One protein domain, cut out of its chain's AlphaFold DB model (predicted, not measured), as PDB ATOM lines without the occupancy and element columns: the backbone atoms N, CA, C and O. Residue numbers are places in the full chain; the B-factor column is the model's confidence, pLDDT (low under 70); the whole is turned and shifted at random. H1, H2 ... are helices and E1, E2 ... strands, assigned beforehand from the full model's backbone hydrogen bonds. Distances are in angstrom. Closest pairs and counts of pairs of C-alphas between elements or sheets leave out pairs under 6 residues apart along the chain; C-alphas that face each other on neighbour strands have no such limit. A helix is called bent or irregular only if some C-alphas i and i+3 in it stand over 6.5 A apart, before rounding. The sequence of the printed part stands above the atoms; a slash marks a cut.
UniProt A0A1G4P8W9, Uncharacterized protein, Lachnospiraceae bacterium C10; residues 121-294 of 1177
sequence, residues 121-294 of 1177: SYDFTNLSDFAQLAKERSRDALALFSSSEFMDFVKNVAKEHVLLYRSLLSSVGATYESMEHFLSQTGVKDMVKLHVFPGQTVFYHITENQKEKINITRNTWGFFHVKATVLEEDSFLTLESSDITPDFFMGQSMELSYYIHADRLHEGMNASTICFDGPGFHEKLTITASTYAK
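What this domain is: This is residues 121 to 294 of the 1177 residues of an uncharacterized protein of Lachnospiraceae bacterium C10 (UniProt A0A1G4P8W9). Two lobes sit end to end along one long axis: a head of five short helices, H1 to H5, with the small strand E1 at its side, and a sandwich of two four-stranded sheets, joined by residues 186 to 193. In the sandwich, the curled sheet E2 E4 E7 E6, antiparallel, faces the mixed sheet E3 E9 E8 E5. The printed part has 174 residues, with five named helices and nine named strands that follow along the chain in the order E1, H1 to H5, then E2 to E9, and its class is mixed, helices and strands. The whole is loose, with a radius of gyration of the C-alphas of 21.3 A, and a rod of 68 by 28 by 21 A.

Where its parts are: Find C-alpha 122 at (-28.455, 73.191, 97.670), where E1, residues 122 to 124, begins. Then come H1, residues 127 to 136, H2, 138 to 145, H3, 148 to 157, H4, 159 to 172 and 21.1 A long, and H5, 176 to 185. H4 is irregular: C-alphas 160 and 163 are 7.2 A apart. From C-alpha 194 at (-28.981, 49.121, 75.982) read E2, 194 to 197, E3, 200 to 203, E4, 210 to 218 and 26.6 A, E5, 226 to 230, E6, 237 to 239, E7, 253 to 260 and 22.6 A, E8, 269 to 278 and 29.5 A, and E9, 281 to 290 and 29.7 A, which ends with C-alpha 290 at (-36.211, 21.556, 69.712).

How they stand to each other: E1 pairs with no named strand. H1 and H2 form a helical hairpin, C-alphas of Ala 134 and Ala 141 closest at 5.0 A, at a shallow tilt of 34.6 degrees, only just short of steep. H3 touches H4 through residues 161 to 165 of H4 alone, closest at C-alphas 154 and 162, 5.9 A. H4 touches H5, C-alphas 168 and 178 closest at 5.6 A, at 28 degrees, opposite ways. H2 and H5 only just touch, with 3 pairs of C-alphas within 8 A. Every O i to N i+4 pair is within hydrogen-bond range in H1, H2, H3 and H5, and 8 of 10 are in H4. No helix is on either sheet. Across the sandwich's sheets look for N 195 and O 217, 2.9 A, between E2 and E4; N 214 and O 256, 2.8 A, between E4 and E7; N 259 and O 238, 2.8 A, in the hairpin E6 and E7; N 203 and O 288, 2.8 A, between the parallel E3 and E9; N 274 and O 285, 2.8 A, in the hairpin E8 and E9; N 229 and O 275, 2.8 A, between E8 and E5.

The domain as a whole: The C-alphas of Asn 156 and Glu 267, 68.4 A apart, are the two farthest. The printed part has no cut, and E6 to E7 is its long link. Residues under 70 in pLDDT include 121 to 125 and 292 to 294.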
ATOM      1  N   SER A 121     -31.444  73.590 100.645       51.44
ATOM      2  CA  SER A 121     -30.079  73.907 101.098       51.44
ATOM      3  C   SER A 121     -29.007  73.735 100.013       51.44
ATOM      4  O   SER A 121     -27.825  73.703 100.351       51.44
ATOM      5  N   TYR A 122     -29.392  73.501  98.753       52.09
ATOM      6  CA  TYR A 122     -28.455  73.191  97.670       52.09
ATOM      7  C   TYR A 122     -28.346  74.374  96.704       52.09
ATOM      8  O   TYR A 122     -29.320  74.731  96.035       52.09
ATOM      9  N   ASP A 123     -27.152  74.959  96.642       62.12
ATOM     10  CA  ASP A 123     -26.782  75.974  95.660       62.12
ATOM     11  C   ASP A 123     -26.255  75.278  94.406       62.12
ATOM     12  O   ASP A 123     -25.373  74.423  94.492       62.12
ATOM     13  N   PHE A 124     -26.776  75.646  93.236       67.75
ATOM     14  CA  PHE A 124     -26.245  75.178  91.958       67.75
ATOM     15  C   PHE A 124     -25.898  76.363  91.061       67.75
ATOM     16  O   PHE A 124     -26.630  77.351  90.973       67.75
ATOM     17  N   THR A 125     -24.736  76.265  90.422       68.06
ATOM     18  CA  THR A 125     -24.136  77.342  89.621       68.06
ATOM     19  C   THR A 125     -24.055  76.994  88.144       68.06
ATOM     20  O   THR A 125     -24.042  77.886  87.301       68.06
ATOM     21  N   ASN A 126     -24.025  75.702  87.819       78.56
ATOM     22  CA  ASN A 126     -23.869  75.196  86.463       78.56
ATOM     23  C   ASN A 126     -24.741  73.943  86.232       78.56
ATOM     24  O   ASN A 126     -25.331  73.388  87.161       78.56
ATOM     25  N   LEU A 127     -24.843  73.493  84.977       83.38
ATOM     26  CA  LEU A 127     -25.644  72.314  84.621       83.38
ATOM     27  C   LEU A 127     -25.065  70.992  85.166       83.38
ATOM     28  O   LEU A 127     -25.813  70.032  85.350       83.38
ATOM     29  N   SER A 128     -23.761  70.927  85.456       85.00
ATOM     30  CA  SER A 128     -23.117  69.747  86.051       85.00
ATOM     31  C   SER A 128     -23.568  69.514  87.494       85.00
ATOM     32  O   SER A 128     -23.840  68.371  87.864       85.00
ATOM     33  N   ASP A 129     -23.746  70.586  88.269       84.31
ATOM     34  CA  ASP A 129     -24.296  70.538  89.628       84.31
ATOM     35  C   ASP A 129     -25.721  69.944  89.610       84.31
ATOM     36  O   ASP A 129     -26.065  69.082  90.423       84.31
ATOM     37  N   PHE A 130     -26.540  70.346  88.627       85.56
ATOM     38  CA  PHE A 130     -27.887  69.798  88.430       85.56
ATOM     39  C   PHE A 130     -27.864  68.316  88.012       85.56
ATOM     40  O   PHE A 130     -28.654  67.520  88.521       85.56
ATOM     41  N   ALA A 131     -26.934  67.909  87.142       85.88
ATOM     42  CA  ALA A 131     -26.775  66.504  86.766       85.88
ATOM     43  C   ALA A 131     -26.370  65.620  87.960       85.88
ATOM     44  O   ALA A 131     -26.836  64.484  88.072       85.88
ATOM     45  N   GLN A 132     -25.547  66.139  88.878       86.12
ATOM     46  CA  GLN A 132     -25.204  65.438  90.115       86.12
ATOM     47  C   GLN A 132     -26.425  65.284  91.033       86.12
ATOM     48  O   GLN A 132     -26.683  64.181  91.521       86.12
ATOM     49  N   LEU A 133     -27.230  66.342  91.191       85.62
ATOM     50  CA  LEU A 133     -28.490  66.277  91.935       85.62
ATOM     51  C   LEU A 133     -29.446  65.234  91.334       85.62
ATOM     52  O   LEU A 133     -30.012  64.429  92.070       85.62
ATOM     53  N   ALA A 134     -29.580  65.190  90.006       86.44
ATOM     54  CA  ALA A 134     -30.420  64.208  89.317       86.44
ATOM     55  C   ALA A 134     -29.953  62.757  89.535       86.44
ATOM     56  O   ALA A 134     -30.785  61.849  89.598       86.44
ATOM     57  N   LYS A 135     -28.641  62.538  89.690       86.31
ATOM     58  CA  LYS A 135     -28.051  61.220  89.960       86.31
ATOM     59  C   LYS A 135     -28.253  60.763  91.406       86.31
ATOM     60  O   LYS A 135     -28.538  59.590  91.634       86.31
ATOM     61  N   GLU A 136     -28.070  61.656  92.378       85.81
ATOM     62  CA  GLU A 136     -28.137  61.323  93.809       85.81
ATOM     63  C   GLU A 136     -29.570  61.370  94.364       85.81
ATOM     64  O   GLU A 136     -29.944  60.542  95.196       85.81
ATOM     65  N   ARG A 137     -30.380  62.337  93.909       86.00
ATOM     66  CA  ARG A 137     -31.739  62.628  94.396       86.00
ATOM     67  C   ARG A 137     -32.681  62.992  93.242       86.00
ATOM     68  O   ARG A 137     -33.139  64.125  93.107       86.00
ATOM     69  N   SER A 138     -33.026  61.998  92.429       84.50
ATOM     70  CA  SER A 138     -33.845  62.173  91.218       84.50
ATOM     71  C   SER A 138     -35.217  62.825  91.450       84.50
ATOM     72  O   SER A 138     -35.685  63.577  90.598       84.50
ATOM     73  N   ARG A 139     -35.861  62.581  92.602       85.94
ATOM     74  CA  ARG A 139     -37.157  63.196  92.954       85.94
ATOM     75  C   ARG A 139     -37.049  64.706  93.171       85.94
ATOM     76  O   ARG A 139     -37.887  65.447  92.663       85.94
ATOM     77  N   ASP A 140     -36.020  65.148  93.890       83.88
ATOM     78  CA  ASP A 140     -35.784  66.569  94.171       83.88
ATOM     79  C   ASP A 140     -35.398  67.305  92.879       83.88
ATOM     80  O   ASP A 140     -35.902  68.394  92.602       83.88
ATOM     81  N   ALA A 141     -34.573  66.668  92.039       85.75
ATOM     82  CA  ALA A 141     -34.206  67.191  90.727       85.75
ATOM     83  C   ALA A 141     -35.420  67.362  89.801       85.75
ATOM     84  O   ALA A 141     -35.528  68.386  89.133       85.75
ATOM     85  N   LEU A 142     -36.361  66.408  89.795       87.50
ATOM     86  CA  LEU A 142     -37.583  66.508  88.993       87.50
ATOM     87  C   LEU A 142     -38.500  67.642  89.479       87.50
ATOM     88  O   LEU A 142     -39.057  68.376  88.662       87.50
ATOM     89  N   ALA A 143     -38.633  67.817  90.798       85.62
ATOM     90  CA  ALA A 143     -39.395  68.927  91.367       85.62
ATOM     91  C   ALA A 143     -38.798  70.281  90.947       85.62
ATOM     92  O   ALA A 143     -39.529  71.154  90.475       85.62
ATOM     93  N   LEU A 144     -37.470  70.423  91.016       83.56
ATOM     94  CA  LEU A 144     -36.766  71.605  90.521       83.56
ATOM     95  C   LEU A 144     -36.956  71.786  89.010       83.56
ATOM     96  O   LEU A 144     -37.299  72.880  88.577       83.56
ATOM     97  N   PHE A 145     -36.819  70.723  88.217       87.19
ATOM     98  CA  PHE A 145     -37.006  70.758  86.763       87.19
ATOM     99  C   PHE A 145     -38.410  71.225  86.355       87.19
ATOM    100  O   PHE A 145     -38.578  71.783  85.276       87.19
ATOM    101  N   SER A 146     -39.420  71.032  87.205       85.69
ATOM    102  CA  SER A 146     -40.787  71.528  86.986       85.69
ATOM    103  C   SER A 146     -41.028  72.974  87.448       85.69
ATOM    104  O   SER A 146     -42.075  73.550  87.151       85.69
ATOM    105  N   SER A 147     -40.088  73.564  88.191       83.62
ATOM    106  CA  SER A 147     -40.242  74.883  88.808       83.62
ATOM    107  C   SER A 147     -39.952  76.030  87.833       83.62
ATOM    108  O   SER A 147     -39.114  75.923  86.936       83.62
ATOM    109  N   SER A 148     -40.580  77.188  88.062       76.56
ATOM    110  CA  SER A 148     -40.248  78.421  87.329       76.56
ATOM    111  C   SER A 148     -38.813  78.896  87.589       76.56
ATOM    112  O   SER A 148     -38.228  79.579  86.755       76.56
ATOM    113  N   GLU A 149     -38.230  78.520  88.727       75.12
ATOM    114  CA  GLU A 149     -36.863  78.881  89.117       75.12
ATOM    115  C   GLU A 149     -35.818  78.208  88.223       75.12
ATOM    116  O   GLU A 149     -34.808  78.825  87.888       75.12
ATOM    117  N   PHE A 150     -36.074  76.976  87.773       82.00
ATOM    118  CA  PHE A 150     -35.195  76.306  86.818       82.00
ATOM    119  C   PHE A 150     -35.263  76.949  85.429       82.00
ATOM    120  O   PHE A 150     -34.233  77.100  84.777       82.00
ATOM    121  N   MET A 151     -36.442  77.410  84.994       80.19
ATOM    122  CA  MET A 151     -36.570  78.181  83.751       80.19
ATOM    123  C   MET A 151     -35.741  79.471  83.809       80.19
ATOM    124  O   MET A 151     -35.025  79.775  82.855       80.19
ATOM    125  N   ASP A 152     -35.799  80.207  84.924       75.00
ATOM    126  CA  ASP A 152     -34.966  81.397  85.143       75.00
ATOM    127  C   ASP A 152     -33.469  81.041  85.092       75.00
ATOM    128  O   ASP A 152     -32.683  81.733  84.444       75.00
ATOM    129  N   PHE A 153     -33.073  79.931  85.721       79.50
ATOM    130  CA  PHE A 153     -31.695  79.443  85.688       79.50
ATOM    131  C   PHE A 153     -31.220  79.126  84.262       79.50
ATOM    132  O   PHE A 153     -30.168  79.618  83.853       79.50
ATOM    133  N   VAL A 154     -31.995  78.370  83.475       81.06
ATOM    134  CA  VAL A 154     -31.638  78.047  82.082       81.06
ATOM    135  C   VAL A 154     -31.557  79.327  81.239       81.06
ATOM    136  O   VAL A 154     -30.629  79.475  80.449       81.06
ATOM    137  N   LYS A 155     -32.453  80.304  81.455       75.69
ATOM    138  CA  LYS A 155     -32.417  81.613  80.773       75.69
ATOM    139  C   LYS A 155     -31.178  82.443  81.093       75.69
ATOM    140  O   LYS A 155     -30.725  83.199  80.236       75.69
ATOM    141  N   ASN A 156     -30.641  82.333  82.302       70.06
ATOM    142  CA  ASN A 156     -29.509  83.150  82.730       70.06
ATOM    143  C   ASN A 156     -28.169  82.472  82.426       70.06
ATOM    144  O   ASN A 156     -27.289  83.101  81.842       70.06
ATOM    145  N   VAL A 157     -28.044  81.185  82.759       69.75
ATOM    146  CA  VAL A 157     -26.773  80.444  82.733       69.75
ATOM    147  C   VAL A 157     -26.576  79.659  81.433       69.75
ATOM    148  O   VAL A 157     -25.453  79.549  80.952       69.75
ATOM    149  N   ALA A 158     -27.649  79.137  80.834       71.44
ATOM    150  CA  ALA A 158     -27.591  78.188  79.718       71.44
ATOM    151  C   ALA A 158     -28.529  78.592  78.565       71.44
ATOM    152  O   ALA A 158     -29.377  77.811  78.124       71.44
ATOM    153  N   LYS A 159     -28.388  79.837  78.083       73.56
ATOM    154  CA  LYS A 159     -29.285  80.464  77.087       73.56
ATOM    155  C   LYS A 159     -29.511  79.615  75.835       73.56
ATOM    156  O   LYS A 159     -30.632  79.534  75.342       73.56
ATOM    157  N   GLU A 160     -28.468  78.946  75.357       78.19
ATOM    158  CA  GLU A 160     -28.509  78.042  74.199       78.19
ATOM    159  C   GLU A 160     -29.430  76.822  74.381       78.19
ATOM    160  O   GLU A 160     -29.923  76.264  73.402       78.19
ATOM    161  N   HIS A 161     -29.736  76.448  75.624       84.56
ATOM    162  CA  HIS A 161     -30.585  75.307  75.964       84.56
ATOM    163  C   HIS A 161     -32.016  75.700  76.371       84.56
ATOM    164  O   HIS A 161     -32.821  74.825  76.690       84.56
ATOM    165  N   VAL A 162     -32.379  76.988  76.314       84.12
ATOM    166  CA  VAL A 162     -33.740  77.468  76.632       84.12
ATOM    167  C   VAL A 162     -34.787  76.824  75.723       84.12
ATOM    168  O   VAL A 162     -35.796  76.320  76.218       84.12
ATOM    169  N   LEU A 163     -34.538  76.795  74.408       84.31
ATOM    170  CA  LEU A 163     -35.461  76.198  73.437       84.31
ATOM    171  C   LEU A 163     -35.621  74.689  73.665       84.31
ATOM    172  O   LEU A 163     -36.726  74.169  73.545       84.31
ATOM    173  N   LEU A 164     -34.536  74.008  74.045       85.69
ATOM    174  CA  LEU A 164     -34.535  72.584  74.377       85.69
ATOM    175  C   LEU A 164     -35.357  72.289  75.642       85.69
ATOM    176  O   LEU A 164     -36.189  71.388  75.666       85.69
ATOM    177  N   TYR A 165     -35.150  73.054  76.711       88.00
ATOM    178  CA  TYR A 165     -35.919  72.877  77.942       88.00
ATOM    179  C   TYR A 165     -37.415  73.142  77.715       88.00
ATOM    180  O   TYR A 165     -38.272  72.350  78.114       88.00
ATOM    181  N   ARG A 166     -37.727  74.224  76.995       85.44
ATOM    182  CA  ARG A 166     -39.093  74.587  76.611       85.44
ATOM    183  C   ARG A 166     -39.751  73.502  75.755       85.44
ATOM    184  O   ARG A 166     -40.916  73.174  75.999       85.44
ATOM    185  N   SER A 167     -39.033  72.948  74.775       85.75
ATOM    186  CA  SER A 167     -39.587  71.950  73.854       85.75
ATOM    187  C   SER A 167     -39.989  70.672  74.584       85.75
ATOM    188  O   SER A 167     -41.056  70.116  74.325       85.75
ATOM    189  N   LEU A 168     -39.184  70.249  75.555       85.94
ATOM    190  CA  LEU A 168     -39.425  69.057  76.360       85.94
ATOM    191  C   LEU A 168     -40.584  69.240  77.353       85.94
ATOM    192  O   LEU A 168     -41.455  68.375  77.459       85.94
ATOM    193  N   LEU A 169     -40.647  70.381  78.045       85.31
ATOM    194  CA  LEU A 169     -41.722  70.660  79.002       85.31
ATOM    195  C   LEU A 169     -43.095  70.829  78.350       85.31
ATOM    196  O   LEU A 169     -44.090  70.366  78.896       85.31
ATOM    197  N   SER A 170     -43.172  71.520  77.216       81.06
ATOM    198  CA  SER A 170     -44.461  71.825  76.578       81.06
ATOM    199  C   SER A 170     -45.040  70.650  75.789       81.06
ATOM    200  O   SER A 170     -46.255  70.567  75.638       81.06
ATOM    201  N   SER A 171     -44.193  69.735  75.313       78.38
ATOM    202  CA  SER A 171     -44.632  68.519  74.622       78.38
ATOM    203  C   SER A 171     -45.102  67.432  75.592       78.38
ATOM    204  O   SER A 171     -46.202  66.911  75.421       78.38
ATOM    205  N   VAL A 172     -44.299  67.096  76.613       75.69
ATOM    206  CA  VAL A 172     -44.544  65.917  77.474       75.69
ATOM    207  C   VAL A 172     -44.647  66.250  78.964       75.69
ATOM    208  O   VAL A 172     -45.129  65.443  79.758       75.69
ATOM    209  N   GLY A 173     -44.274  67.465  79.362       82.12
ATOM    210  CA  GLY A 173     -44.278  67.887  80.759       82.12
ATOM    211  C   GLY A 173     -43.004  67.499  81.508       82.12
ATOM    212  O   GLY A 173     -42.072  66.907  80.960       82.12
ATOM    213  N   ALA A 174     -42.953  67.857  82.791       82.94
ATOM    214  CA  ALA A 174     -41.845  67.507  83.674       82.94
ATOM    215  C   ALA A 174     -41.944  66.027  84.081       82.94
ATOM    216  O   ALA A 174     -42.642  65.669  85.029       82.94
ATOM    217  N   THR A 175     -41.250  65.163  83.346       86.50
ATOM    218  CA  THR A 175     -41.175  63.718  83.569       86.50
ATOM    219  C   THR A 175     -39.711  63.298  83.688       86.50
ATOM    220  O   THR A 175     -38.798  64.042  83.327       86.50
ATOM    221  N   TYR A 176     -39.459  62.090  84.195       85.88
ATOM    222  CA  TYR A 176     -38.093  61.557  84.226       85.88
ATOM    223  C   TYR A 176     -37.495  61.413  82.820       85.88
ATOM    224  O   TYR A 176     -36.292  61.581  82.657       85.88
ATOM    225  N   GLU A 177     -38.332  61.162  81.810       83.44
ATOM    226  CA  GLU A 177     -37.926  61.064  80.408       83.44
ATOM    227  C   GLU A 177     -37.502  62.423  79.836       83.44
ATOM    228  O   GLU A 177     -36.431  62.533  79.241       83.44
ATOM    229  N   SER A 178     -38.275  63.489  80.076       87.81
ATOM    230  CA  SER A 178     -37.895  64.829  79.616       87.81
ATOM    231  C   SER A 178     -36.642  65.353  80.322       87.81
ATOM    232  O   SER A 178     -35.778  65.944  79.675       87.81
ATOM    233  N   MET A 179     -36.478  65.071  81.618       88.94
ATOM    234  CA  MET A 179     -35.253  65.404  82.350       88.94
ATOM    235  C   MET A 179     -34.031  64.629  81.820       88.94
ATOM    236  O   MET A 179     -32.956  65.205  81.661       88.94
ATOM    237  N   GLU A 180     -34.186  63.340  81.508       87.62
ATOM    238  CA  GLU A 180     -33.141  62.502  80.904       87.62
ATOM    239  C   GLU A 180     -32.697  63.039  79.533       87.62
ATOM    240  O   GLU A 180     -31.499  63.214  79.282       87.62
ATOM    241  N   HIS A 181     -33.653  63.366  78.657       86.50
ATOM    242  CA  HIS A 181     -33.350  63.957  77.355       86.50
ATOM    243  C   HIS A 181     -32.662  65.318  77.488       86.50
ATOM    244  O   HIS A 181     -31.677  65.563  76.795       86.50
ATOM    245  N   PHE A 182     -33.098  66.164  78.424       89.38
ATOM    246  CA  PHE A 182     -32.446  67.447  78.688       89.38
ATOM    247  C   PHE A 182     -30.976  67.273  79.105       89.38
ATOM    248  O   PHE A 182     -30.086  67.909  78.540       89.38
ATOM    249  N   LEU A 183     -30.687  66.373  80.050       88.69
ATOM    250  CA  LEU A 183     -29.318  66.121  80.517       88.69
ATOM    251  C   LEU A 183     -28.418  65.515  79.433       88.69
ATOM    252  O   LEU A 183     -27.237  65.854  79.356       88.69
ATOM    253  N   SER A 184     -28.966  64.633  78.595       87.38
ATOM    254  CA  SER A 184     -28.198  64.010  77.512       87.38
ATOM    255  C   SER A 184     -27.872  64.987  76.377       87.38
ATOM    256  O   SER A 184     -26.743  65.031  75.898       87.38
ATOM    257  N   GLN A 185     -28.828  65.832  75.981       83.62
ATOM    258  CA  GLN A 185     -28.651  66.779  74.874       83.62
ATOM    259  C   GLN A 185     -27.872  68.040  75.246       83.62
ATOM    260  O   GLN A 185     -27.289  68.678  74.374       83.62
ATOM    261  N   THR A 186     -27.818  68.385  76.532       85.75
ATOM    262  CA  THR A 186     -26.908  69.428  77.040       85.75
ATOM    263  C   THR A 186     -25.449  68.956  77.095       85.75
ATOM    264  O   THR A 186     -24.560  69.749  77.386       85.75
ATOM    265  N   GLY A 187     -25.175  67.672  76.830       83.56
ATOM    266  CA  GLY A 187     -23.823  67.105  76.811       83.56
ATOM    267  C   GLY A 187     -23.206  66.879  78.193       83.56
ATOM    268  O   GLY A 187     -22.056  66.460  78.296       83.56
ATOM    269  N   VAL A 188     -23.960  67.109  79.272       87.19
ATOM    270  CA  VAL A 188     -23.500  66.869  80.653       87.19
ATOM    271  C   VAL A 188     -23.462  65.368  80.975       87.19
ATOM    272  O   VAL A 188     -22.859  64.938  81.961       87.19
ATOM    273  N   LYS A 189     -24.112  64.554  80.139       87.81
ATOM    274  CA  LYS A 189     -24.267  63.116  80.313       87.81
ATOM    275  C   LYS A 189     -24.440  62.420  78.956       87.81
ATOM    276  O   LYS A 189     -25.082  62.961  78.067       87.81
ATOM    277  N   ASP A 190     -23.945  61.191  78.820       84.38
ATOM    278  CA  ASP A 190     -24.226  60.353  77.648       84.38
ATOM    279  C   ASP A 190     -25.667  59.815  77.637       84.38
ATOM    280  O   ASP A 190     -26.248  59.518  78.686       84.38
ATOM    281  N   MET A 191     -26.225  59.611  76.440       82.19
ATOM    282  CA  MET A 191     -27.513  58.932  76.254       82.19
ATOM    283  C   MET A 191     -27.424  57.455  76.673       82.19
ATOM    284  O   MET A 191     -26.444  56.764  76.361       82.19
ATOM    285  N   VAL A 192     -28.467  56.954  77.346       84.62
ATOM    286  CA  VAL A 192     -28.559  55.540  77.726       84.62
ATOM    287  C   VAL A 192     -28.719  54.667  76.479       84.62
ATOM    288  O   VAL A 192     -29.658  54.823  75.704       84.62
ATOM    289  N   LYS A 193     -27.797  53.723  76.303       83.81
ATOM    290  CA  LYS A 193     -27.813  52.678  75.278       83.81
ATOM    291  C   LYS A 193     -27.878  51.322  75.965       83.81
ATOM    292  O   LYS A 193     -27.103  51.061  76.890       83.81
ATOM    293  N   LEU A 194     -28.802  50.486  75.505       86.25
ATOM    294  CA  LEU A 194     -28.981  49.121  75.982       86.25
ATOM    295  C   LEU A 194     -28.363  48.133  74.997       86.25
ATOM    296  O   LEU A 194     -28.378  48.359  73.788       86.25
ATOM    297  N   HIS A 195     -27.830  47.042  75.528       87.00
ATOM    298  CA  HIS A 195     -27.307  45.926  74.755       87.00
ATOM    299  C   HIS A 195     -27.899  44.622  75.282       87.00
ATOM    300  O   HIS A 195     -27.762  44.318  76.471       87.00
ATOM    301  N   VAL A 196     -28.541  43.850  74.404       86.44
ATOM    302  CA  VAL A 196     -29.122  42.544  74.732       86.44
ATOM    303  C   VAL A 196     -28.157  41.433  74.317       86.44
ATOM    304  O   VAL A 196     -27.638  41.413  73.203       86.44
ATOM    305  N   PHE A 197     -27.887  40.482  75.214       80.69
ATOM    306  CA  PHE A 197     -27.048  39.321  74.915       80.69
ATOM    307  C   PHE A 197     -27.486  38.073  75.694       80.69
ATOM    308  O   PHE A 197     -27.980  38.181  76.818       80.69
ATOM    309  N   PRO A 198     -27.263  36.863  75.151       75.19
ATOM    310  CA  PRO A 198     -26.678  36.550  73.836       75.19
ATOM    311  C   PRO A 198     -27.672  36.714  72.665       75.19
ATOM    312  O   PRO A 198     -28.837  36.374  72.799       75.19
ATOM    313  N   GLY A 199     -27.196  37.200  71.507       59.44
ATOM    314  CA  GLY A 199     -28.014  37.576  70.333       59.44
ATOM    315  C   GLY A 199     -28.643  36.433  69.515       59.44
ATOM    316  O   GLY A 199     -29.417  36.701  68.603       59.44
ATOM    317  N   GLN A 200     -28.333  35.167  69.819       61.50
ATOM    318  CA  GLN A 200     -29.005  33.975  69.279       61.50
ATOM    319  C   GLN A 200     -28.813  32.803  70.247       61.50
ATOM    320  O   GLN A 200     -27.685  32.509  70.652       61.50
ATOM    321  N   THR A 201     -29.898  32.114  70.598       76.94
ATOM    322  CA  THR A 201     -29.871  30.934  71.473       76.94
ATOM    323  C   THR A 201     -30.615  29.773  70.823       76.94
ATOM    324  O   THR A 201     -31.697  29.935  70.255       76.94
ATOM    325  N   VAL A 202     -29.995  28.591  70.865       81.81
ATOM    326  CA  VAL A 202     -30.566  27.348  70.339       81.81
ATOM    327  C   VAL A 202     -30.581  26.313  71.453       81.81
ATOM    328  O   VAL A 202     -29.522  25.941  71.964       81.81
ATOM    329  N   PHE A 203     -31.775  25.843  71.795       83.31
ATOM    330  CA  PHE A 203     -32.020  24.859  72.841       83.31
ATOM    331  C   PHE A 203     -32.455  23.532  72.227       83.31
ATOM    332  O   PHE A 203     -33.298  23.480  71.332       83.31
ATOM    333  N   TYR A 204     -31.860  22.453  72.721       80.88
ATOM    334  CA  TYR A 204     -32.088  21.087  72.266       80.88
ATOM    335  C   TYR A 204     -32.541  20.229  73.451       80.88
ATOM    336  O   TYR A 204     -32.192  20.522  74.593       80.88
ATOM    337  N   HIS A 205     -33.249  19.139  73.168       80.81
ATOM    338  CA  HIS A 205     -33.715  18.148  74.140       80.81
ATOM    339  C   HIS A 205     -34.665  18.729  75.208       80.81
ATOM    340  O   HIS A 205     -34.588  18.404  76.399       80.81
ATOM    341  N   ILE A 206     -35.584  19.600  74.792       81.75
ATOM    342  CA  ILE A 206     -36.570  20.194  75.700       81.75
ATOM    343  C   ILE A 206     -37.701  19.189  75.923       81.75
ATOM    344  O   ILE A 206     -38.528  18.960  75.046       81.75
ATOM    345  N   THR A 207     -37.696  18.556  77.096       73.69
ATOM    346  CA  THR A 207     -38.674  17.527  77.509       73.69
ATOM    347  C   THR A 207     -39.639  18.025  78.584       73.69
ATOM    348  O   THR A 207     -40.731  17.489  78.731       73.69
ATOM    349  N   GLU A 208     -39.258  19.085  79.290       82.69
ATOM    350  CA  GLU A 208     -40.039  19.762  80.320       82.69
ATOM    351  C   GLU A 208     -39.883  21.275  80.143       82.69
ATOM    352  O   GLU A 208     -38.989  21.730  79.423       82.69
ATOM    353  N   ASN A 209     -40.741  22.062  80.794       86.88
ATOM    354  CA  ASN A 209     -40.649  23.518  80.723       86.88
ATOM    355  C   ASN A 209     -39.309  23.996  81.300       86.88
ATOM    356  O   ASN A 209     -38.981  23.693  82.447       86.88
ATOM    357  N   GLN A 210     -38.553  24.766  80.520       85.88
ATOM    358  CA  GLN A 210     -37.246  25.295  80.922       85.88
ATOM    359  C   GLN A 210     -37.327  26.802  81.158       85.88
ATOM    360  O   GLN A 210     -37.965  27.526  80.393       85.88
ATOM    361  N   LYS A 211     -36.688  27.271  82.236       89.50
ATOM    362  CA  LYS A 211     -36.526  28.697  82.539       89.50
ATOM    363  C   LYS A 211     -35.128  29.126  82.117       89.50
ATOM    364  O   LYS A 211     -34.149  28.612  82.648       89.50
ATOM    365  N   GLU A 212     -35.060  30.097  81.224       88.94
ATOM    366  CA  GLU A 212     -33.818  30.633  80.672       88.94
ATOM    367  C   GLU A 212     -33.729  32.144  80.901       88.94
ATOM    368  O   GLU A 212     -34.705  32.787  81.300       88.94
ATOM    369  N   LYS A 213     -32.535  32.711  80.700       89.06
ATOM    370  CA  LYS A 213     -32.245  34.117  81.012       89.06
ATOM    371  C   LYS A 213     -31.593  34.853  79.849       89.06
ATOM    372  O   LYS A 213     -30.776  34.294  79.121       89.06
ATOM    373  N   ILE A 214     -31.940  36.129  79.715       89.25
ATOM    374  CA  ILE A 214     -31.350  37.093  78.787       89.25
ATOM    375  C   ILE A 214     -30.691  38.183  79.622       89.25
ATOM    376  O   ILE A 214     -31.320  38.733  80.525       89.25
ATOM    377  N   ASN A 215     -29.446  38.520  79.309       88.44
ATOM    378  CA  ASN A 215     -28.744  39.594  79.990       88.44
ATOM    379  C   ASN A 215     -28.886  40.887  79.194       88.44
ATOM    380  O   ASN A 215     -28.663  40.921  77.983       88.44
ATOM    381  N   ILE A 216     -29.243  41.960  79.892       89.62
ATOM    382  CA  ILE A 216     -29.363  43.297  79.314       89.62
ATOM    383  C   ILE A 216     -28.402  44.205  80.073       89.62
ATOM    384  O   ILE A 216     -28.480  44.304  81.299       89.62
ATOM    385  N   THR A 217     -27.479  44.853  79.362       89.75
ATOM    386  CA  THR A 217     -26.543  45.832  79.938       89.75
ATOM    387  C   THR A 217     -26.830  47.246  79.456       89.75
ATOM    388  O   THR A 217     -27.307  47.451  78.343       89.75
ATOM    389  N   ARG A 218     -26.522  48.234  80.305       89.75
ATOM    390  CA  ARG A 218     -26.600  49.671  80.002       89.75
ATOM    391  C   ARG A 218     -25.224  50.329  80.090       89.75
ATOM    392  O   ARG A 218     -24.436  49.993  80.973       89.75
ATOM    393  N   ASN A 219     -24.944  51.296  79.218       88.88
ATOM    394  CA  ASN A 219     -23.679  52.048  79.213       88.88
ATOM    395  C   ASN A 219     -23.545  53.050  80.382       88.88
ATOM    396  O   ASN A 219     -22.451  53.236  80.909       88.88
ATOM    397  N   THR A 220     -24.638  53.699  80.796       87.44
ATOM    398  CA  THR A 220     -24.639  54.767  81.813       87.44
ATOM    399  C   THR A 220     -25.892  54.721  82.700       87.44
ATOM    400  O   THR A 220     -26.782  53.895  82.499       87.44
ATOM    401  N   TRP A 221     -25.935  55.555  83.744       88.06
ATOM    402  CA  TRP A 221     -27.116  55.739  84.604       88.06
ATOM    403  C   TRP A 221     -28.194  56.530  83.853       88.06
ATOM    404  O   TRP A 221     -27.867  57.162  82.864       88.06
ATOM    405  N   GLY A 222     -29.459  56.540  84.281       85.62
ATOM    406  CA  GLY A 222     -30.511  57.335  83.625       85.62
ATOM    407  C   GLY A 222     -31.879  56.675  83.590       85.62
ATOM    408  O   GLY A 222     -32.018  55.514  83.983       85.62
ATOM    409  N   PHE A 223     -32.871  57.423  83.112       85.12
ATOM    410  CA  PHE A 223     -34.220  56.913  82.877       85.12
ATOM    411  C   PHE A 223     -34.341  56.269  81.486       85.12
ATOM    412  O   PHE A 223     -33.778  56.764  80.518       85.12
ATOM    413  N   PHE A 224     -35.071  55.160  81.385       85.06
ATOM    414  CA  PHE A 224     -35.476  54.531  80.124       85.06
ATOM    415  C   PHE A 224     -36.661  53.598  80.381       85.06
ATOM    416  O   PHE A 224     -36.849  53.125  81.502       85.06
ATOM    417  N   HIS A 225     -37.433  53.302  79.340       85.44
ATOM    418  CA  HIS A 225     -38.526  52.339  79.396       85.44
ATOM    419  C   HIS A 225     -38.523  51.493  78.121       85.44
ATOM    420  O   HIS A 225     -38.636  52.030  77.020       85.44
ATOM    421  N   VAL A 226     -38.379  50.174  78.261       86.06
ATOM    422  CA  VAL A 226     -38.388  49.230  77.133       86.06
ATOM    423  C   VAL A 226     -39.406  48.137  77.393       86.06
ATOM    424  O   VAL A 226     -39.456  47.570  78.482       86.06
ATOM    425  N   LYS A 227     -40.204  47.817  76.379       86.81
ATOM    426  CA  LYS A 227     -41.196  46.754  76.420       86.81
ATOM    427  C   LYS A 227     -40.709  45.547  75.627       86.81
ATOM    428  O   LYS A 227     -40.425  45.650  74.438       86.81
ATOM    429  N   ALA A 228     -40.637  44.395  76.276       87.50
ATOM    430  CA  ALA A 228     -40.360  43.113  75.654       87.50
ATOM    431  C   ALA A 228     -41.680  42.418  75.282       87.50
ATOM    432  O   ALA A 228     -42.572  42.253  76.117       87.50
ATOM    433  N   THR A 229     -41.813  42.007  74.022       88.06
ATOM    434  CA  THR A 229     -42.990  41.298  73.498       88.06
ATOM    435  C   THR A 229     -42.577  40.109  72.641       88.06
ATOM    436  O   THR A 229     -41.501  40.104  72.053       88.06
ATOM    437  N   VAL A 230     -43.423  39.085  72.566       86.94
ATOM    438  CA  VAL A 230     -43.238  37.961  71.641       86.94
ATOM    439  C   VAL A 230     -44.070  38.241  70.392       86.94
ATOM    440  O   VAL A 230     -45.244  38.588  70.513       86.94
ATOM    441  N   LEU A 231     -43.462  38.161  69.205       82.75
ATOM    442  CA  LEU A 231     -44.118  38.572  67.955       82.75
ATOM    443  C   LEU A 231     -45.196  37.589  67.483       82.75
ATOM    444  O   LEU A 231     -46.136  37.994  66.799       82.75
ATOM    445  N   GLU A 232     -45.046  36.304  67.798       82.50
ATOM    446  CA  GLU A 232     -45.973  35.255  67.377       82.50
ATOM    447  C   GLU A 232     -47.047  34.981  68.452       82.50
ATOM    448  O   GLU A 232     -46.711  34.671  69.593       82.50
ATOM    449  N   GLU A 233     -48.339  35.059  68.089       71.00
ATOM    450  CA  GLU A 233     -49.475  34.883  69.025       71.00
ATOM    451  C   GLU A 233     -49.545  33.470  69.646       71.00
ATOM    452  O   GLU A 233     -49.876  33.338  70.821       71.00
ATOM    453  N   ASP A 234     -49.149  32.433  68.899       75.31
ATOM    454  CA  ASP A 234     -49.107  31.027  69.344       75.31
ATOM    455  C   ASP A 234     -47.669  30.562  69.661       75.31
ATOM    456  O   ASP A 234     -47.232  29.480  69.261       75.31
ATOM    457  N   SER A 235     -46.882  31.399  70.342       84.12
ATOM    458  CA  SER A 235     -45.488  31.072  70.665       84.12
ATOM    459  C   SER A 235     -45.332  30.055  71.810       84.12
ATOM    460  O   SER A 235     -46.091  30.017  72.786       84.12
ATOM    461  N   PHE A 236     -44.258  29.261  71.723       87.06
ATOM    462  CA  PHE A 236     -43.765  28.404  72.804       87.06
ATOM    463  C   PHE A 236     -43.025  29.181  73.911       87.06
ATOM    464  O   PHE A 236     -42.605  28.577  74.897       87.06
ATOM    465  N   LEU A 237     -42.850  30.498  73.766       89.31
ATOM    466  CA  LEU A 237     -42.161  31.362  74.723       89.31
ATOM    467  C   LEU A 237     -43.139  32.188  75.558       89.31
ATOM    468  O   LEU A 237     -44.087  32.761  75.025       89.31
ATOM    469  N   THR A 238     -42.835  32.342  76.846       88.50
ATOM    470  CA  THR A 238     -43.521  33.305  77.722       88.50
ATOM    471  C   THR A 238     -42.504  34.105  78.532       88.50
ATOM    472  O   THR A 238     -41.586  33.537  79.121       88.50
ATOM    473  N   LEU A 239     -42.653  35.428  78.576       88.62
ATOM    474  CA  LEU A 239     -41.785  36.317  79.356       88.62
ATOM    475  C   LEU A 239     -42.252  36.385  80.817       88.62
ATOM    476  O   LEU A 239     -43.453  36.424  81.074       88.62
ATOM    477  N   GLU A 240     -41.316  36.431  81.771       86.88
ATOM    478  CA  GLU A 240     -41.645  36.645  83.193       86.88
ATOM    479  C   GLU A 240     -42.106  38.087  83.459       86.88
ATOM    480  O   GLU A 240     -43.009  38.321  84.260       86.88
ATOM    481  N   SER A 241     -41.516  39.046  82.746       85.12
ATOM    482  CA  SER A 241     -41.880  40.461  82.789       85.12
ATOM    483  C   SER A 241     -41.794  41.074  81.396       85.12
ATOM    484  O   SER A 241     -40.834  40.829  80.666       85.12
ATOM    485  N   SER A 242     -42.778  41.894  81.036       84.94
ATOM    486  CA  SER A 242     -42.805  42.628  79.767       84.94
ATOM    487  C   SER A 242     -42.146  44.001  79.845       84.94
ATOM    488  O   SER A 242     -41.679  44.490  78.826       84.94
ATOM    489  N   ASP A 243     -42.106  44.631  81.018       87.38
ATOM    490  CA  ASP A 243     -41.676  46.025  81.161       87.38
ATOM    491  C   ASP A 243     -40.314  46.116  81.853       87.38
ATOM    492  O   ASP A 243     -40.112  45.607  82.956       87.38
ATOM    493  N   ILE A 244     -39.369  46.767  81.176       86.62
ATOM    494  CA  ILE A 244     -37.981  46.927  81.596       86.62
ATOM    495  C   ILE A 244     -37.746  48.397  81.946       86.62
ATOM    496  O   ILE A 244     -37.759  49.274  81.079       86.62
ATOM    497  N   THR A 245     -37.500  48.651  83.230       86.19
ATOM    498  CA  THR A 245     -37.217  49.972  83.808       86.19
ATOM    499  C   THR A 245     -35.863  49.981  84.538       86.19
ATOM    500  O   THR A 245     -35.305  48.917  84.833       86.19
ATOM    501  N   PRO A 246     -35.307  51.164  84.872       84.19
ATOM    502  CA  PRO A 246     -33.993  51.282  85.501       84.19
ATOM    503  C   PRO A 246     -33.913  50.637  86.891       84.19
ATOM    504  O   PRO A 246     -32.818  50.267  87.309       84.19
ATOM    505  N   ASP A 247     -35.048  50.492  87.582       85.19
ATOM    506  CA  ASP A 247     -35.143  49.935  88.939       85.19
ATOM    507  C   ASP A 247     -34.812  48.434  88.991       85.19
ATOM    508  O   ASP A 247     -34.412  47.922  90.035       85.19
ATOM    509  N   PHE A 248     -34.927  47.725  87.862       84.56
ATOM    510  CA  PHE A 248     -34.576  46.305  87.765       84.56
ATOM    511  C   PHE A 248     -33.072  46.054  87.541       84.56
ATOM    512  O   PHE A 248     -32.638  44.901  87.538       84.56
ATOM    513  N   PHE A 249     -32.262  47.104  87.356       86.94
ATOM    514  CA  PHE A 249     -30.821  46.979  87.116       86.94
ATOM    515  C   PHE A 249     -30.016  47.022  88.417       86.94
ATOM    516  O   PHE A 249     -30.019  48.015  89.144       86.94
ATOM    517  N   MET A 250     -29.205  45.989  88.639       83.06
ATOM    518  CA  MET A 250     -28.171  45.977  89.675       83.06
ATOM    519  C   MET A 250     -26.858  46.475  89.056       83.06
ATOM    520  O   MET A 250     -26.187  45.766  88.307       83.06
ATOM    521  N   GLY A 251     -26.500  47.736  89.319       82.75
ATOM    522  CA  GLY A 251     -25.348  48.381  88.680       82.75
ATOM    523  C   GLY A 251     -25.614  48.701  87.204       82.75
ATOM    524  O   GLY A 251     -26.356  49.637  86.901       82.75
ATOM    525  N   GLN A 252     -24.996  47.956  86.282       86.69
ATOM    526  CA  GLN A 252     -25.126  48.146  84.826       86.69
ATOM    527  C   GLN A 252     -25.832  46.989  84.104       86.69
ATOM    528  O   GLN A 252     -26.013  47.073  82.893       86.69
ATOM    529  N   SER A 253     -26.258  45.938  84.808       88.19
ATOM    530  CA  SER A 253     -26.858  44.743  84.199       88.19
ATOM    531  C   SER A 253     -28.160  44.323  84.877       88.19
ATOM    532  O   SER A 253     -28.301  44.462  86.094       88.19
ATOM    533  N   MET A 254     -29.074  43.747  84.098       89.62
ATOM    534  CA  MET A 254     -30.220  42.980  84.592       89.62
ATOM    535  C   MET A 254     -30.325  41.635  83.867       89.62
ATOM    536  O   MET A 254     -29.863  41.495  82.732       89.62
ATOM    537  N   GLU A 255     -30.979  40.674  84.515       89.75
ATOM    538  CA  GLU A 255     -31.316  39.376  83.932       89.75
ATOM    539  C   GLU A 255     -32.834  39.305  83.724       89.75
ATOM    540  O   GLU A 255     -33.599  39.320  84.689       89.75
ATOM    541  N   LEU A 256     -33.278  39.228  82.470       89.31
ATOM    542  CA  LEU A 256     -34.675  39.001  82.111       89.31
ATOM    543  C   LEU A 256     -34.908  37.501  81.920       89.31
ATOM    544  O   LEU A 256     -34.283  36.888  81.055       89.31
ATOM    545  N   SER A 257     -35.822  36.908  82.689       90.06
ATOM    546  CA  SER A 257     -36.138  35.484  82.532       90.06
ATOM    547  C   SER A 257     -37.301  35.244  81.571       90.06
ATOM    548  O   SER A 257     -38.274  36.000  81.537       90.06
ATOM    549  N   TYR A 258     -37.230  34.135  80.841       90.50
ATOM    550  CA  TYR A 258     -38.295  33.643  79.972       90.50
ATOM    551  C   TYR A 258     -38.463  32.128  80.120       90.50
ATOM    552  O   TYR A 258     -37.550  31.417  80.544       90.50
ATOM    553  N   TYR A 259     -39.655  31.642  79.796       90.19
ATOM    554  CA  TYR A 259     -40.047  30.243  79.903       90.19
ATOM    555  C   TYR A 259     -40.251  29.647  78.514       90.19
ATOM    556  O   TYR A 259     -40.959  30.218  77.685       90.19
ATOM    557  N   ILE A 260     -39.640  28.488  78.283       89.62
ATOM    558  CA  ILE A 260     -39.830  27.655  77.099       89.62
ATOM    559  C   ILE A 260     -40.828  26.556  77.468       89.62
ATOM    560  O   ILE A 260     -40.555  25.740  78.348       89.62
ATOM    561  N   HIS A 261     -41.981  26.544  76.803       88.31
ATOM    562  CA  HIS A 261     -43.078  25.613  77.053       88.31
ATOM    563  C   HIS A 261     -42.968  24.363  76.179       88.31
ATOM    564  O   HIS A 261     -43.178  24.430  74.968       88.31
ATOM    565  N   ALA A 262     -42.649  23.220  76.789       82.44
ATOM    566  CA  ALA A 262     -42.453  21.959  76.073       82.44
ATOM    567  C   ALA A 262     -43.747  21.447  75.415       82.44
ATOM    568  O   ALA A 262     -43.706  20.864  74.336       82.44
ATOM    569  N   ASP A 263     -44.899  21.722  76.028       83.50
ATOM    570  CA  ASP A 263     -46.240  21.366  75.550       83.50
ATOM    571  C   ASP A 263     -46.672  22.128  74.286       83.50
ATOM    572  O   ASP A 263     -47.597  21.697  73.596       83.50
ATOM    573  N   ARG A 264     -45.996  23.236  73.961       82.31
ATOM    574  CA  ARG A 264     -46.266  24.068  72.776       82.31
ATOM    575  C   ARG A 264     -45.278  23.844  71.630       82.31
ATOM    576  O   ARG A 264     -45.417  24.471  70.583       82.31
ATOM    577  N   LEU A 265     -44.278  22.979  71.812       80.62
ATOM    578  CA  LEU A 265     -43.311  22.644  70.769       80.62
ATOM    579  C   LEU A 265     -43.867  21.541  69.863       80.62
ATOM    580  O   LEU A 265     -44.303  20.495  70.340       80.62
ATOM    581  N   HIS A 266     -43.790  21.737  68.546       75.94
ATOM    582  CA  HIS A 266     -44.012  20.646  67.596       75.94
ATOM    583  C   HIS A 266     -42.717  19.852  67.361       75.94
ATOM    584  O   HIS A 266     -41.611  20.351  67.592       75.94
ATOM    585  N   GLU A 267     -42.832  18.623  66.843       65.31
ATOM    586  CA  GLU A 267     -41.669  17.849  66.389       65.31
ATOM    587  C   GLU A 267     -40.881  18.652  65.334       65.31
ATOM    588  O   GLU A 267     -41.440  19.070  64.318       65.31
ATOM    589  N   GLY A 268     -39.584  18.891  65.561       68.94
ATOM    590  CA  GLY A 268     -38.727  19.669  64.653       68.94
ATOM    591  C   GLY A 268     -37.989  20.828  65.324       68.94
ATOM    592  O   GLY A 268     -37.713  20.799  66.524       68.94
ATOM    593  N   MET A 269     -37.630  21.832  64.518       76.38
ATOM    594  CA  MET A 269     -37.079  23.109  64.983       76.38
ATOM    595  C   MET A 269     -38.209  24.133  65.067       76.38
ATOM    596  O   MET A 269     -38.873  24.391  64.064       76.38
ATOM    597  N   ASN A 270     -38.396  24.719  66.245       82.69
ATOM    598  CA  ASN A 270     -39.366  25.774  66.506       82.69
ATOM    599  C   ASN A 270     -38.588  27.083  66.678       82.69
ATOM    600  O   ASN A 270     -37.582  27.099  67.387       82.69
ATOM    601  N   ALA A 271     -39.022  28.172  66.043       86.62
ATOM    602  CA  ALA A 271     -38.389  29.484  66.172       86.62
ATOM    603  C   ALA A 271     -39.437  30.527  66.562       86.62
ATOM    604  O   ALA A 271     -40.511  30.569  65.969       86.62
ATOM    605  N   SER A 272     -39.114  31.350  67.554       87.06
ATOM    606  CA  SER A 272     -39.937  32.486  67.970       87.06
ATOM    607  C   SER A 272     -39.045  33.676  68.304       87.06
ATOM    608  O   SER A 272     -37.879  33.509  68.674       87.06
ATOM    609  N   THR A 273     -39.570  34.885  68.117       88.75
ATOM    610  CA  THR A 273     -38.802  36.125  68.240       88.75
ATOM    611  C   THR A 273     -39.326  36.988  69.380       88.75
ATOM    612  O   THR A 273     -40.494  37.381  69.391       88.75
ATOM    613  N   ILE A 274     -38.432  37.341  70.306       88.81
ATOM    614  CA  ILE A 274     -38.667  38.380  71.309       88.81
ATOM    615  C   ILE A 274     -38.247  39.721  70.704       88.81
ATOM    616  O   ILE A 274     -37.123  39.874  70.227       88.81
ATOM    617  N   CYS A 275     -39.153  40.688  70.721       87.44
ATOM    618  CA  CYS A 275     -38.936  42.056  70.285       87.44
ATOM    619  C   CYS A 275     -38.823  42.965  71.508       87.44
ATOM    620  O   CYS A 275     -39.716  42.977  72.357       87.44
ATOM    621  N   PHE A 276     -37.723  43.706  71.601       86.88
ATOM    622  CA  PHE A 276     -37.507  44.735  72.607       86.88
ATOM    623  C   PHE A 276     -37.753  46.095  71.964       86.88
ATOM    624  O   PHE A 276     -36.949  46.555  71.152       86.88
ATOM    625  N   ASP A 277     -38.866  46.719  72.334       80.88
ATOM    626  CA  ASP A 277     -39.341  47.982  71.783       80.88
ATOM    627  C   ASP A 277     -39.310  49.081  72.844       80.88
ATOM    628  O   ASP A 277     -39.987  49.005  73.868       80.88
ATOM    629  N   GLY A 278     -38.547  50.137  72.587       75.06
ATOM    630  CA  GLY A 278     -38.538  51.360  73.384       75.06
ATOM    631  C   GLY A 278     -38.265  52.597  72.524       75.06
ATOM    632  O   GLY A 278     -37.971  52.474  71.330       75.06
ATOM    633  N   PRO A 279     -38.346  53.808  73.097       64.38
ATOM    634  CA  PRO A 279     -38.082  55.049  72.373       64.38
ATOM    635  C   PRO A 279     -36.664  55.057  71.784       64.38
ATOM    636  O   PRO A 279     -35.667  55.177  72.491       64.38
ATOM    637  N   GLY A 280     -36.558  54.875  70.464       63.56
ATOM    638  CA  GLY A 280     -35.272  54.820  69.763       63.56
ATOM    639  C   GLY A 280     -34.461  53.537  69.948       63.56
ATOM    640  O   GLY A 280     -33.307  53.513  69.521       63.56
ATOM    641  N   PHE A 281     -35.052  52.491  70.528       75.69
ATOM    642  CA  PHE A 281     -34.440  51.179  70.708       75.69
ATOM    643  C   PHE A 281     -35.359  50.091  70.144       75.69
ATOM    644  O   PHE A 281     -36.489  49.934  70.599       75.69
ATOM    645  N   HIS A 282     -34.871  49.360  69.142       80.69
ATOM    646  CA  HIS A 282     -35.584  48.247  68.522       80.69
ATOM    647  C   HIS A 282     -34.601  47.108  68.275       80.69
ATOM    648  O   HIS A 282     -33.756  47.194  67.380       80.69
ATOM    649  N   GLU A 283     -34.693  46.048  69.072       82.94
ATOM    650  CA  GLU A 283     -33.834  44.872  68.938       82.94
ATOM    651  C   GLU A 283     -34.685  43.599  68.908       82.94
ATOM    652  O   GLU A 283     -35.639  43.447  69.674       82.94
ATOM    653  N   LYS A 284     -34.355  42.675  68.000       86.38
ATOM    654  CA  LYS A 284     -35.053  41.393  67.853       86.38
ATOM    655  C   LYS A 284     -34.118  40.253  68.201       86.38
ATOM    656  O   LYS A 284     -33.055  40.121  67.599       86.38
ATOM    657  N   LEU A 285     -34.561  39.399  69.113       86.62
ATOM    658  CA  LEU A 285     -33.855  38.197  69.521       86.62
ATOM    659  C   LEU A 285     -34.653  36.961  69.108       86.62
ATOM    660  O   LEU A 285     -35.739  36.714  69.628       86.62
ATOM    661  N   THR A 286     -34.107  36.161  68.194       86.06
ATOM    662  CA  THR A 286     -34.722  34.888  67.794       86.06
ATOM    663  C   THR A 286     -34.208  33.752  68.672       86.06
ATOM    664  O   THR A 286     -33.004  33.485  68.717       86.06
ATOM    665  N   ILE A 287     -35.131  33.055  69.332       87.12
ATOM    666  CA  ILE A 287     -34.862  31.856  70.124       87.12
ATOM    667  C   ILE A 287     -35.342  30.643  69.336       87.12
ATOM    668  O   ILE A 287     -36.467  30.612  68.833       87.12
ATOM    669  N   THR A 288     -34.477  29.635  69.236       86.12
ATOM    670  CA  THR A 288     -34.795  28.372  68.564       86.12
ATOM    671  C   THR A 288     -34.827  27.237  69.582       86.12
ATOM    672  O   THR A 288     -33.900  27.097  70.376       86.12
ATOM    673  N   ALA A 289     -35.873  26.415  69.555       85.62
ATOM    674  CA  ALA A 289     -36.079  25.309  70.482       85.62
ATOM    675  C   ALA A 289     -36.441  24.012  69.744       85.62
ATOM    676  O   ALA A 289     -37.208  24.014  68.776       85.62
ATOM    677  N   SER A 290     -35.904  22.890  70.221       80.44
ATOM    678  CA  SER A 290     -36.211  21.556  69.712       80.44
ATOM    679  C   SER A 290     -36.378  20.540  70.837       80.44
ATOM    680  O   SER A 290     -35.659  20.566  71.839       80.44
ATOM    681  N   THR A 291     -37.298  19.601  70.635       75.25
ATOM    682  CA  THR A 291     -37.467  18.416  71.482       75.25
ATOM    683  C   THR A 291     -36.357  17.375  71.263       75.25
ATOM    684  O   THR A 291     -36.181  16.503  72.107       75.25
ATOM    685  N   TYR A 292     -35.561  17.489  70.188       69.62
ATOM    686  CA  TYR A 292     -34.469  16.565  69.846       69.62
ATOM    687  C   TYR A 292     -33.128  16.949  70.477       69.62
ATOM    688  O   TYR A 292     -32.837  18.136  70.643       69.62
ATOM    689  N   ALA A 293     -32.263  15.970  70.755       65.56
ATOM    690  CA  ALA A 293     -30.890  16.225  71.202       65.56
ATOM    691  C   ALA A 293     -30.017  16.857  70.098       65.56
ATOM    692  O   ALA A 293     -30.168  16.553  68.919       65.56
ATOM    693  N   LYS A 294     -29.028  17.683  70.480       53.78
ATOM    694  CA  LYS A 294     -28.101  18.360  69.541       53.78
ATOM    695  C   LYS A 294     -27.338  17.381  68.633       53.78
ATOM    696  O   LYS A 294     -27.048  17.707  67.486       53.78
TER     697      LYS A 294